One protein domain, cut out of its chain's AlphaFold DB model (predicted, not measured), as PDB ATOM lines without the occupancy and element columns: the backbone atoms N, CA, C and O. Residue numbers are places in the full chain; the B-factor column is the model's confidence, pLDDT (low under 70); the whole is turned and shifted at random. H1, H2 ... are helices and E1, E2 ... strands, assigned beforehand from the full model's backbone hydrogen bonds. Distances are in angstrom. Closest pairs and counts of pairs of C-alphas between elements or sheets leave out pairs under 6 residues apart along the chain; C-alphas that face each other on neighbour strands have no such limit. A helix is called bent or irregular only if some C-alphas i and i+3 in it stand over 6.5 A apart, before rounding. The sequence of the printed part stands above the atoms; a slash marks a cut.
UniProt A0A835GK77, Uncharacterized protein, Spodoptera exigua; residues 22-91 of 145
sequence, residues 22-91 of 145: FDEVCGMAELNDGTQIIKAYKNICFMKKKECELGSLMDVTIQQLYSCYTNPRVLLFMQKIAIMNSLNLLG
ATOM      1  N   PHE A  22     -35.837   4.046 -60.487       85.75
ATOM      2  CA  PHE A  22     -35.882   3.734 -59.063       85.75
ATOM      3  C   PHE A  22     -35.209   4.872 -58.287       85.75
ATOM      4  O   PHE A  22     -33.989   4.997 -58.314       85.75
ATOM      5  N   ASP A  23     -36.023   5.724 -57.672       87.75
ATOM      6  CA  ASP A  23     -35.608   6.885 -56.874       87.75
ATOM      7  C   ASP A  23     -36.581   7.003 -55.701       87.75
ATOM      8  O   ASP A  23     -37.524   7.790 -55.715       87.75
ATOM      9  N   GLU A  24     -36.450   6.067 -54.768       89.62
ATOM     10  CA  GLU A  24     -37.480   5.770 -53.785       89.62
ATOM     11  C   GLU A  24     -37.755   6.948 -52.845       89.62
ATOM     12  O   GLU A  24     -36.840   7.577 -52.311       89.62
ATOM     13  N   VAL A  25     -39.037   7.230 -52.609       92.44
ATOM     14  CA  VAL A  25     -39.492   8.304 -51.715       92.44
ATOM     15  C   VAL A  25     -40.445   7.758 -50.663       92.44
ATOM     16  O   VAL A  25     -41.216   6.836 -50.927       92.44
ATOM     17  N   CYS A  26     -40.426   8.350 -49.471       93.44
ATOM     18  CA  CYS A  26     -41.367   8.019 -48.409       93.44
ATOM     19  C   CYS A  26     -42.493   9.053 -48.373       93.44
ATOM     20  O   CYS A  26     -42.225  10.249 -48.267       93.44
ATOM     21  N   GLY A  27     -43.738   8.594 -48.478       92.75
ATOM     22  CA  GLY A  27     -44.930   9.428 -48.363       92.75
ATOM     23  C   GLY A  27     -45.721   9.084 -47.106       92.75
ATOM     24  O   GLY A  27     -45.822   7.915 -46.731       92.75
ATOM     25  N   MET A  28     -46.286  10.102 -46.468       90.56
ATOM     26  CA  MET A  28     -47.189   9.984 -45.329       90.56
ATOM     27  C   MET A  28     -48.499  10.693 -45.654       90.56
ATOM     28  O   MET A  28     -48.491  11.878 -45.985       90.56
ATOM     29  N   ALA A  29     -49.605   9.970 -45.532       89.31
ATOM     30  CA  ALA A  29     -50.951  10.510 -45.626       89.31
ATOM     31  C   ALA A  29     -51.626  10.446 -44.258       89.31
ATOM     32  O   ALA A  29     -51.527   9.430 -43.568       89.31
ATOM     33  N   GLU A  30     -52.322  11.512 -43.889       85.75
ATOM     34  CA  GLU A  30     -53.186  11.543 -42.715       85.75
ATOM     35  C   GLU A  30     -54.641  11.493 -43.180       85.75
ATOM     36  O   GLU A  30     -55.062  12.259 -44.047       85.75
ATOM     37  N   LEU A  31     -55.398  10.540 -42.644       82.31
ATOM     38  CA  LEU A  31     -56.829  10.427 -42.886       82.31
ATOM     39  C   LEU A  31     -57.594  11.405 -41.995       82.31
ATOM     40  O   LEU A  31     -57.133  11.796 -40.927       82.31
ATOM     41  N   ASN A  32     -58.835  11.710 -42.380       80.94
ATOM     42  CA  ASN A  32     -59.742  12.547 -41.583       80.94
ATOM     43  C   ASN A  32     -60.032  11.996 -40.170       80.94
ATOM     44  O   ASN A  32     -60.508  12.738 -39.314       80.94
ATOM     45  N   ASP A  33     -59.789  10.707 -39.928       83.81
ATOM     46  CA  ASP A  33     -59.921  10.060 -38.618       83.81
ATOM     47  C   ASP A  33     -58.626  10.109 -37.777       83.81
ATOM     48  O   ASP A  33     -58.593   9.574 -36.669       83.81
ATOM     49  N   GLY A  34     -57.571  10.758 -38.285       83.25
ATOM     50  CA  GLY A  34     -56.252  10.858 -37.658       83.25
ATOM     51  C   GLY A  34     -55.345   9.648 -37.904       83.25
ATOM     52  O   GLY A  34     -54.229   9.600 -37.383       83.25
ATOM     53  N   THR A  35     -55.786   8.655 -38.686       86.19
ATOM     54  CA  THR A  35     -54.944   7.511 -39.044       86.19
ATOM     55  C   THR A  35     -53.827   7.962 -39.981       86.19
ATOM     56  O   THR A  35     -54.080   8.571 -41.019       86.19
ATOM     57  N   GLN A  36     -52.581   7.621 -39.650       88.44
ATOM     58  CA  GLN A  36     -51.422   7.910 -40.496       88.44
ATOM     59  C   GLN A  36     -51.031   6.675 -41.307       88.44
ATOM     60  O   GLN A  36     -50.768   5.606 -40.753       88.44
ATOM     61  N   ILE A  37     -50.959   6.829 -42.627       88.38
ATOM     62  CA  ILE A  37     -50.469   5.810 -43.554       88.38
ATOM     63  C   ILE A  37     -49.116   6.261 -44.081       88.38
ATOM     64  O   ILE A  37     -49.018   7.269 -44.776       88.38
ATOM     65  N   ILE A  38     -48.076   5.487 -43.782       91.12
ATOM     66  CA  ILE A  38     -46.713   5.725 -44.262       91.12
ATOM     67  C   ILE A  38     -46.371   4.652 -45.294       91.12
ATOM     68  O   ILE A  38     -46.559   3.459 -45.044       91.12
ATOM     69  N   LYS A  39     -45.887   5.059 -46.471       90.69
ATOM     70  CA  LYS A  39     -45.590   4.140 -47.574       90.69
ATOM     71  C   LYS A  39     -44.419   4.609 -48.433       90.69
ATOM     72  O   LYS A  39     -44.312   5.788 -48.765       90.69
ATOM     73  N   ALA A  40     -43.569   3.663 -48.830       91.56
ATOM     74  CA  ALA A  40     -42.528   3.895 -49.822       91.56
ATOM     75  C   ALA A  40     -43.109   3.825 -51.244       91.56
ATOM     76  O   ALA A  40     -43.903   2.938 -51.576       91.56
ATOM     77  N   TYR A  41     -42.697   4.761 -52.091       92.12
ATOM     78  CA  TYR A  41     -43.057   4.833 -53.500       92.12
ATOM     79  C   TYR A  41     -41.793   4.756 -54.337       92.12
ATOM     80  O   TYR A  41     -40.787   5.379 -54.014       92.12
ATOM     81  N   LYS A  42     -41.877   4.056 -55.472       90.56
ATOM     82  CA  LYS A  42     -40.750   3.862 -56.390       90.56
ATOM     83  C   LYS A  42     -40.055   5.167 -56.795       90.56
ATOM     84  O   LYS A  42     -38.843   5.166 -56.985       90.56
ATOM     85  N   ASN A  43     -40.837   6.224 -57.002       90.75
ATOM     86  CA  ASN A  43     -40.356   7.589 -57.172       90.75
ATOM     87  C   ASN A  43     -41.460   8.611 -56.890       90.75
ATOM     88  O   ASN A  43     -42.631   8.254 -56.720       90.75
ATOM     89  N   ILE A  44     -41.081   9.890 -56.874       92.94
ATOM     90  CA  ILE A  44     -41.991  11.012 -56.609       92.94
ATOM     91  C   ILE A  44     -43.180  11.079 -57.577       92.94
ATOM     92  O   ILE A  44     -44.273  11.469 -57.171       92.94
ATOM     93  N   CYS A  45     -43.017  10.646 -58.832       92.62
ATOM     94  CA  CYS A  45     -44.125  10.612 -59.783       92.62
ATOM     95  C   CYS A  45     -45.186   9.592 -59.358       92.62
ATOM     96  O   CYS A  45     -46.369   9.921 -59.331       92.62
ATOM     97  N   PHE A  46     -44.783   8.380 -58.953       92.06
ATOM     98  CA  PHE A  46     -45.730   7.374 -58.454       92.06
ATOM     99  C   PHE A  46     -46.451   7.834 -57.181       92.06
ATOM    100  O   PHE A  46     -47.627   7.519 -57.005       92.06
ATOM    101  N   MET A  47     -45.771   8.598 -56.321       91.38
ATOM    102  CA  MET A  47     -46.390   9.220 -55.150       91.38
ATOM    103  C   MET A  47     -47.463  10.236 -55.564       91.38
ATOM    104  O   MET A  47     -48.607  10.118 -55.135       91.38
ATOM    105  N   LYS A  48     -47.133  11.179 -56.460       89.31
ATOM    106  CA  LYS A  48     -48.082  12.191 -56.958       89.31
ATOM    107  C   LYS A  48     -49.245  11.598 -57.747       89.31
ATOM    108  O   LYS A  48     -50.368  12.077 -57.629       89.31
ATOM    109  N   LYS A  49     -49.007  10.525 -58.504       89.38
ATOM    110  CA  LYS A  49     -50.078   9.779 -59.166       89.38
ATOM    111  C   LYS A  49     -51.072   9.224 -58.147       89.38
ATOM    112  O   LYS A  49     -52.272   9.380 -58.322       89.38
ATOM    113  N   LYS A  50     -50.574   8.631 -57.057       88.00
ATOM    114  CA  LYS A  50     -51.429   8.107 -55.987       88.00
ATOM    115  C   LYS A  50     -52.164   9.201 -55.221       88.00
ATOM    116  O   LYS A  50     -53.332   9.012 -54.917       88.00
ATOM    117  N   GLU A  51     -51.514  10.328 -54.956       86.88
ATOM    118  CA  GLU A  51     -52.156  11.518 -54.378       86.88
ATOM    119  C   GLU A  51     -53.316  12.007 -55.258       86.88
ATOM    120  O   GLU A  51     -54.412  12.226 -54.759       86.88
ATOM    121  N   CYS A  52     -53.125  12.058 -56.580       87.56
ATOM    122  CA  CYS A  52     -54.200  12.370 -57.521       87.56
ATOM    123  C   CYS A  52     -55.349  11.346 -57.442       87.56
ATOM    124  O   CYS A  52     -56.505  11.740 -57.324       87.56
ATOM    125  N   GLU A  53     -55.046  10.040 -57.476       86.38
ATOM    126  CA  GLU A  53     -56.058   8.967 -57.419       86.38
ATOM    127  C   GLU A  53     -56.876   8.982 -56.114       86.38
ATOM    128  O   GLU A  53     -58.047   8.607 -56.110       86.38
ATOM    129  N   LEU A  54     -56.258   9.399 -55.007       82.25
ATOM    130  CA  LEU A  54     -56.908   9.554 -53.703       82.25
ATOM    131  C   LEU A  54     -57.696  10.871 -53.598       82.25
ATOM    132  O   LEU A  54     -58.616  10.978 -52.783       82.25
ATOM    133  N   GLY A  55     -57.372  11.853 -54.441       75.94
ATOM    134  CA  GLY A  55     -58.036  13.146 -54.510       75.94
ATOM    135  C   GLY A  55     -57.972  13.910 -53.187       75.94
ATOM    136  O   GLY A  55     -57.021  13.811 -52.421       75.94
ATOM    137  N   SER A  56     -59.032  14.658 -52.885       66.88
ATOM    138  CA  SER A  56     -59.138  15.491 -51.680       66.88
ATOM    139  C   SER A  56     -59.327  14.713 -50.370       66.88
ATOM    140  O   SER A  56     -59.595  15.321 -49.338       66.88
ATOM    141  N   LEU A  57     -59.279  13.377 -50.395       64.25
ATOM    142  CA  LEU A  57     -59.449  12.554 -49.195       64.25
ATOM    143  C   LEU A  57     -58.155  12.416 -48.387       64.25
ATOM    144  O   LEU A  57     -58.232  12.054 -47.214       64.25
ATOM    145  N   MET A  58     -56.992  12.657 -49.000       69.94
ATOM    146  CA  MET A  58     -55.684  12.476 -48.370       69.94
ATOM    147  C   MET A  58     -54.634  13.411 -48.976       69.94
ATOM    148  O   MET A  58     -54.277  13.268 -50.144       69.94
ATOM    149  N   ASP A  59     -54.056  14.282 -48.150       75.69
ATOM    150  CA  ASP A  59     -52.839  15.009 -48.507       75.69
ATOM    151  C   ASP A  59     -51.614  14.126 -48.235       75.69
ATOM    152  O   ASP A  59     -51.369  13.698 -47.104       75.69
ATOM    153  N   VAL A  60     -50.827  13.839 -49.278       82.94
ATOM    154  CA  VAL A  60     -49.594  13.049 -49.155       82.94
ATOM    155  C   VAL A  60     -48.401  13.984 -48.962       82.94
ATOM    156  O   VAL A  60     -48.018  14.744 -49.851       82.94
ATOM    157  N   THR A  61     -47.763  13.895 -47.800       87.81
ATOM    158  CA  THR A  61     -46.554  14.652 -47.457       87.81
ATOM    159  C   THR A  61     -45.305  13.794 -47.617       87.81
ATOM    160  O   THR A  61     -45.306  12.599 -47.324       87.81
ATOM    161  N   ILE A  62     -44.216  14.399 -48.093       90.75
ATOM    162  CA  ILE A  62     -42.927  13.709 -48.210       90.75
ATOM    163  C   ILE A  62     -42.288  13.614 -46.826       90.75
ATOM    164  O   ILE A  62     -42.185  14.611 -46.112       90.75
ATOM    165  N   GLN A  63     -41.809  12.422 -46.487       91.94
ATOM    166  CA  GLN A  63     -41.065  12.137 -45.270       91.94
ATOM    167  C   GLN A  63     -39.657  11.627 -45.569       91.94
ATOM    168  O   GLN A  63     -39.317  11.250 -46.694       91.94
ATOM    169  N   GLN A  64     -38.819  11.603 -44.533       88.06
ATOM    170  CA  GLN A  64     -37.490  11.008 -44.632       88.06
ATOM    171  C   GLN A  64     -37.608   9.507 -44.908       88.06
ATOM    172  O   GLN A  64     -38.442   8.822 -44.319       88.06
ATOM    173  N   LEU A  65     -36.764   8.996 -45.810       85.31
ATOM    174  CA  LEU A  65     -36.914   7.647 -46.357       85.31
ATOM    175  C   LEU A  65     -36.942   6.566 -45.268       85.31
ATOM    176  O   LEU A  65     -37.732   5.634 -45.357       85.31
ATOM    177  N   TYR A  66     -36.159   6.734 -44.198       84.88
ATOM    178  CA  TYR A  66     -36.118   5.790 -43.079       84.88
ATOM    179  C   TYR A  66     -37.462   5.615 -42.363       84.88
ATOM    180  O   TYR A  66     -37.666   4.572 -41.754       84.88
ATOM    181  N   SER A  67     -38.378   6.587 -42.435       87.88
ATOM    182  CA  SER A  67     -39.697   6.502 -41.796       87.88
ATOM    183  C   SER A  67     -40.566   5.408 -42.417       87.88
ATOM    184  O   SER A  67     -41.467   4.894 -41.763       87.88
ATOM    185  N   CYS A  68     -40.276   5.024 -43.662       89.69
ATOM    186  CA  CYS A  68     -40.966   3.953 -44.371       89.69
ATOM    187  C   CYS A  68     -40.382   2.555 -44.107       89.69
ATOM    188  O   CYS A  68     -40.938   1.572 -44.594       89.69
ATOM    189  N   TYR A  69     -39.287   2.440 -43.345       85.12
ATOM    190  CA  TYR A  69     -38.637   1.162 -43.053       85.12
ATOM    191  C   TYR A  69     -38.714   0.851 -41.570       85.12
ATOM    192  O   TYR A  69     -38.214   1.598 -40.733       85.12
ATOM    193  N   THR A  70     -39.231  -0.333 -41.248       80.19
ATOM    194  CA  THR A  70     -39.240  -0.864 -39.880       80.19
ATOM    195  C   THR A  70     -37.826  -0.986 -39.307       80.19
ATOM    196  O   THR A  70     -37.627  -0.850 -38.102       80.19
ATOM    197  N   ASN A  71     -36.828  -1.220 -40.170       80.19
ATOM    198  CA  ASN A  71     -35.425  -1.297 -39.784       80.19
ATOM    199  C   ASN A  71     -34.568  -0.252 -40.532       80.19
ATOM    200  O   ASN A  71     -34.056  -0.531 -41.621       80.19
ATOM    201  N   PRO A  72     -34.337   0.933 -39.942       75.44
ATOM    202  CA  PRO A  72     -33.565   2.000 -40.579       75.44
ATOM    203  C   PRO A  72     -32.081   1.644 -40.772       75.44
ATOM    204  O   PRO A  72     -31.403   2.258 -41.597       75.44
ATOM    205  N   ARG A  73     -31.557   0.638 -40.054       78.00
ATOM    206  CA  ARG A  73     -30.158   0.201 -40.203       78.00
ATOM    207  C   ARG A  73     -29.905  -0.431 -41.568       78.00
ATOM    208  O   ARG A  73     -28.839  -0.211 -42.132       78.00
ATOM    209  N   VAL A  74     -30.886  -1.157 -42.105       74.75
ATOM    210  CA  VAL A  74     -30.791  -1.788 -43.430       74.75
ATOM    211  C   VAL A  74     -30.735  -0.722 -44.520       74.75
ATOM    212  O   VAL A  74     -29.884  -0.794 -45.403       74.75
ATOM    213  N   LEU A  75     -31.571   0.316 -44.419       76.88
ATOM    214  CA  LEU A  75     -31.551   1.428 -45.368       76.88
ATOM    215  C   LEU A  75     -30.199   2.153 -45.355       76.88
ATOM    216  O   LEU A  75     -29.595   2.369 -46.404       76.88
ATOM    217  N   LEU A  76     -29.700   2.492 -44.163       76.75
ATOM    218  CA  LEU A  76     -28.403   3.153 -44.008       76.75
ATOM    219  C   LEU A  76     -27.254   2.284 -44.526       76.75
ATOM    220  O   LEU A  76     -26.303   2.802 -45.106       76.75
ATOM    221  N   PHE A  77     -27.338   0.970 -44.330       80.38
ATOM    222  CA  PHE A  77     -26.373   0.029 -44.880       80.38
ATOM    223  C   PHE A  77     -26.398   0.031 -46.413       80.38
ATOM    224  O   PHE A  77     -25.360   0.246 -47.034       80.38
ATOM    225  N   MET A  78     -27.577  -0.110 -47.025       76.38
ATOM    226  CA  MET A  78     -27.727  -0.094 -48.485       76.38
ATOM    227  C   MET A  78     -27.267   1.232 -49.098       76.38
ATOM    228  O   MET A  78     -26.571   1.227 -50.110       76.38
ATOM    229  N   GLN A  79     -27.565   2.368 -48.460       79.38
ATOM    230  CA  GLN A  79     -27.054   3.673 -48.887       79.38
ATOM    231  C   GLN A  79     -25.526   3.737 -48.828       79.38
ATOM    232  O   GLN A  79     -24.898   4.197 -49.780       79.38
ATOM    233  N   LYS A  80     -24.908   3.240 -47.749       80.25
ATOM    234  CA  LYS A  80     -23.442   3.171 -47.645       80.25
ATOM    235  C   LYS A  80     -22.843   2.303 -48.746       80.25
ATOM    236  O   LYS A  80     -21.888   2.731 -49.382       80.25
ATOM    237  N   ILE A  81     -23.414   1.127 -49.008       77.44
ATOM    238  CA  ILE A  81     -22.965   0.230 -50.083       77.44
ATOM    239  C   ILE A  81     -23.104   0.907 -51.449       77.44
ATOM    240  O   ILE A  81     -22.152   0.902 -52.222       77.44
ATOM    241  N   ALA A  82     -24.238   1.552 -51.733       76.00
ATOM    242  CA  ALA A  82     -24.460   2.262 -52.990       76.00
ATOM    243  C   ALA A  82     -23.464   3.416 -53.196       76.00
ATOM    244  O   ALA A  82     -22.943   3.586 -54.300       76.00
ATOM    245  N   ILE A  83     -23.151   4.173 -52.139       80.88
ATOM    246  CA  ILE A  83     -22.134   5.235 -52.172       80.88
ATOM    247  C   ILE A  83     -20.748   4.635 -52.412       80.88
ATOM    248  O   ILE A  83     -20.036   5.100 -53.298       80.88
ATOM    249  N   MET A  84     -20.370   3.588 -51.676       77.81
ATOM    250  CA  MET A  84     -19.072   2.930 -51.859       77.81
ATOM    251  C   MET A  84     -18.929   2.335 -53.264       77.81
ATOM    252  O   MET A  84     -17.870   2.474 -53.871       77.81
ATOM    253  N   ASN A  85     -19.995   1.756 -53.818       74.31
ATOM    254  CA  ASN A  85     -20.027   1.268 -55.195       74.31
ATOM    255  C   ASN A  85     -19.911   2.416 -56.212       74.31
ATOM    256  O   ASN A  85     -19.158   2.325 -57.174       74.31
ATOM    257  N   SER A  86     -20.594   3.540 -55.973       72.31
ATOM    258  CA  SER A  86     -20.519   4.734 -56.835       72.31
ATOM    259  C   SER A  86     -19.133   5.385 -56.821       72.31
ATOM    260  O   SER A  86     -18.716   5.983 -57.809       72.31
ATOM    261  N   LEU A  87     -18.413   5.258 -55.706       80.19
ATOM    262  CA  LEU A  87     -17.023   5.689 -55.561       80.19
ATOM    263  C   LEU A  87     -16.019   4.619 -56.023       80.19
ATOM    264  O   LEU A  87     -14.815   4.846 -55.931       80.19
ATOM    265  N   ASN A  88     -16.502   3.474 -56.523       70.44
ATOM    266  CA  ASN A  88     -15.698   2.336 -56.965       70.44
ATOM    267  C   ASN A  88     -14.738   1.806 -55.876       70.44
ATOM    268  O   ASN A  88     -13.648   1.322 -56.168       70.44
ATOM    269  N   LEU A  89     -15.131   1.947 -54.603       65.31
ATOM    270  CA  LEU A  89     -14.350   1.551 -53.423       65.31
ATOM    271  C   LEU A  89     -14.578   0.089 -53.031       65.31
ATOM    272  O   LEU A  89     -13.782  -0.491 -52.299       65.31
ATOM    273  N   LEU A  90     -15.673  -0.499 -53.509       63.12
ATOM    274  CA  LEU A  90     -15.879  -1.939 -53.510       63.12
ATOM    275  C   LEU A  90     -15.236  -2.432 -54.807       63.12
ATOM    276  O   LEU A  90     -15.746  -2.132 -55.885       63.12
ATOM    277  N   GLY A  91     -14.078  -3.086 -54.711       56.25
ATOM    278  CA  GLY A  91     -13.371  -3.622 -55.874       56.25
ATOM    279  C   GLY A  91     -14.324  -4.382 -56.797       56.25
ATOM    280  O   GLY A  91     -15.207  -5.110 -56.342       56.25
TER     281      GLY A  91
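What this domain is: This is residues 22 to 91 of the 145 residues of an uncharacterized protein of Spodoptera exigua (UniProt A0A835GK77). A small antiparallel sheet of three strands has the helix H1 over one face and the short helix H2 over part of the other, while the last helix, H3, runs away from this body as an arm and makes much of the length. Residues 83 to 88, of which 83 to 86 belong to H3, stick out free. The printed part has 70 residues, with three named helices and three named strands in the order E1, E2, H1, E3, H2, H3; the sheet's order is E2, E1, E3, and the class is mixed, helices and strands. The whole is loose, with a radius of gyration of the C-alphas of 15.0 A and spans of 50 by 22 by 11 A.

How they stand to each other: E1, residues 25 to 30, and E2, residues 36 to 41, form a hairpin, antiparallel at 158 degrees; N 27 and O 39 are 2.9 A apart, within hydrogen-bond range. H1, residues 44 to 57, is on the sheet at a height of 9.7 A. It lies over E1, only just not over E3, residues 60 to 63, on which 2 of its 14 C-alphas fall. It runs along the strands, at 1 degrees to E1 on the local plane. The closest C-alphas of H1 and E1 are those of Val 25 and Ile 44, 6.1 A apart. E3 is antiparallel to E1 at 131 degrees, with N 28 and O 61 2.8 A apart, within hydrogen-bond range. E2, H1 and E3 make a split strand-helix-strand unit, two strands of one sheet joined through a helix, with E1 between them in the sheet, and its crossover is right-handed. H2, residues 65 to 68, is on the opposite face from H1, at a height of 7.2 A, and lies only just over E1, with 3 of its 4 C-alphas. H3, residues 72 to 86, is not on the sheet; it is close to but not clearly touching H2, where the closest C-alphas, those of Tyr 66 and Pro 72, are 5.2 A apart. Each O i to N i+4 pair is within hydrogen-bond range in H3 and 8 of 10 in H1; H2 is too short for such a pair.

Where its parts are: E1 begins at C-alpha 25, (-39.492, 8.304, -51.715), and is 16.7 A long; E2 is 15.8 A. H1 is 19.0 A long and irregular, C-alphas 53 and 56 being 9.2 A apart. E3 is 9.4 A and H2 5.8 A long. H3, 21.0 A long, ends at C-alpha 86, (-20.519, 4.734, -56.835).

The domain as a whole: The two C-alphas farthest apart, those of Asp 33 and Gly 91, are 51.5 A apart. The printed part has no cut, and its links between named elements are tight. The sheet is only just strongly twisted, its C-alphas lying up to 4.3 A off the best plane. The mean pLDDT of the printed part is 82.9; residues 56 to 58 and 89 to 91 are under 70.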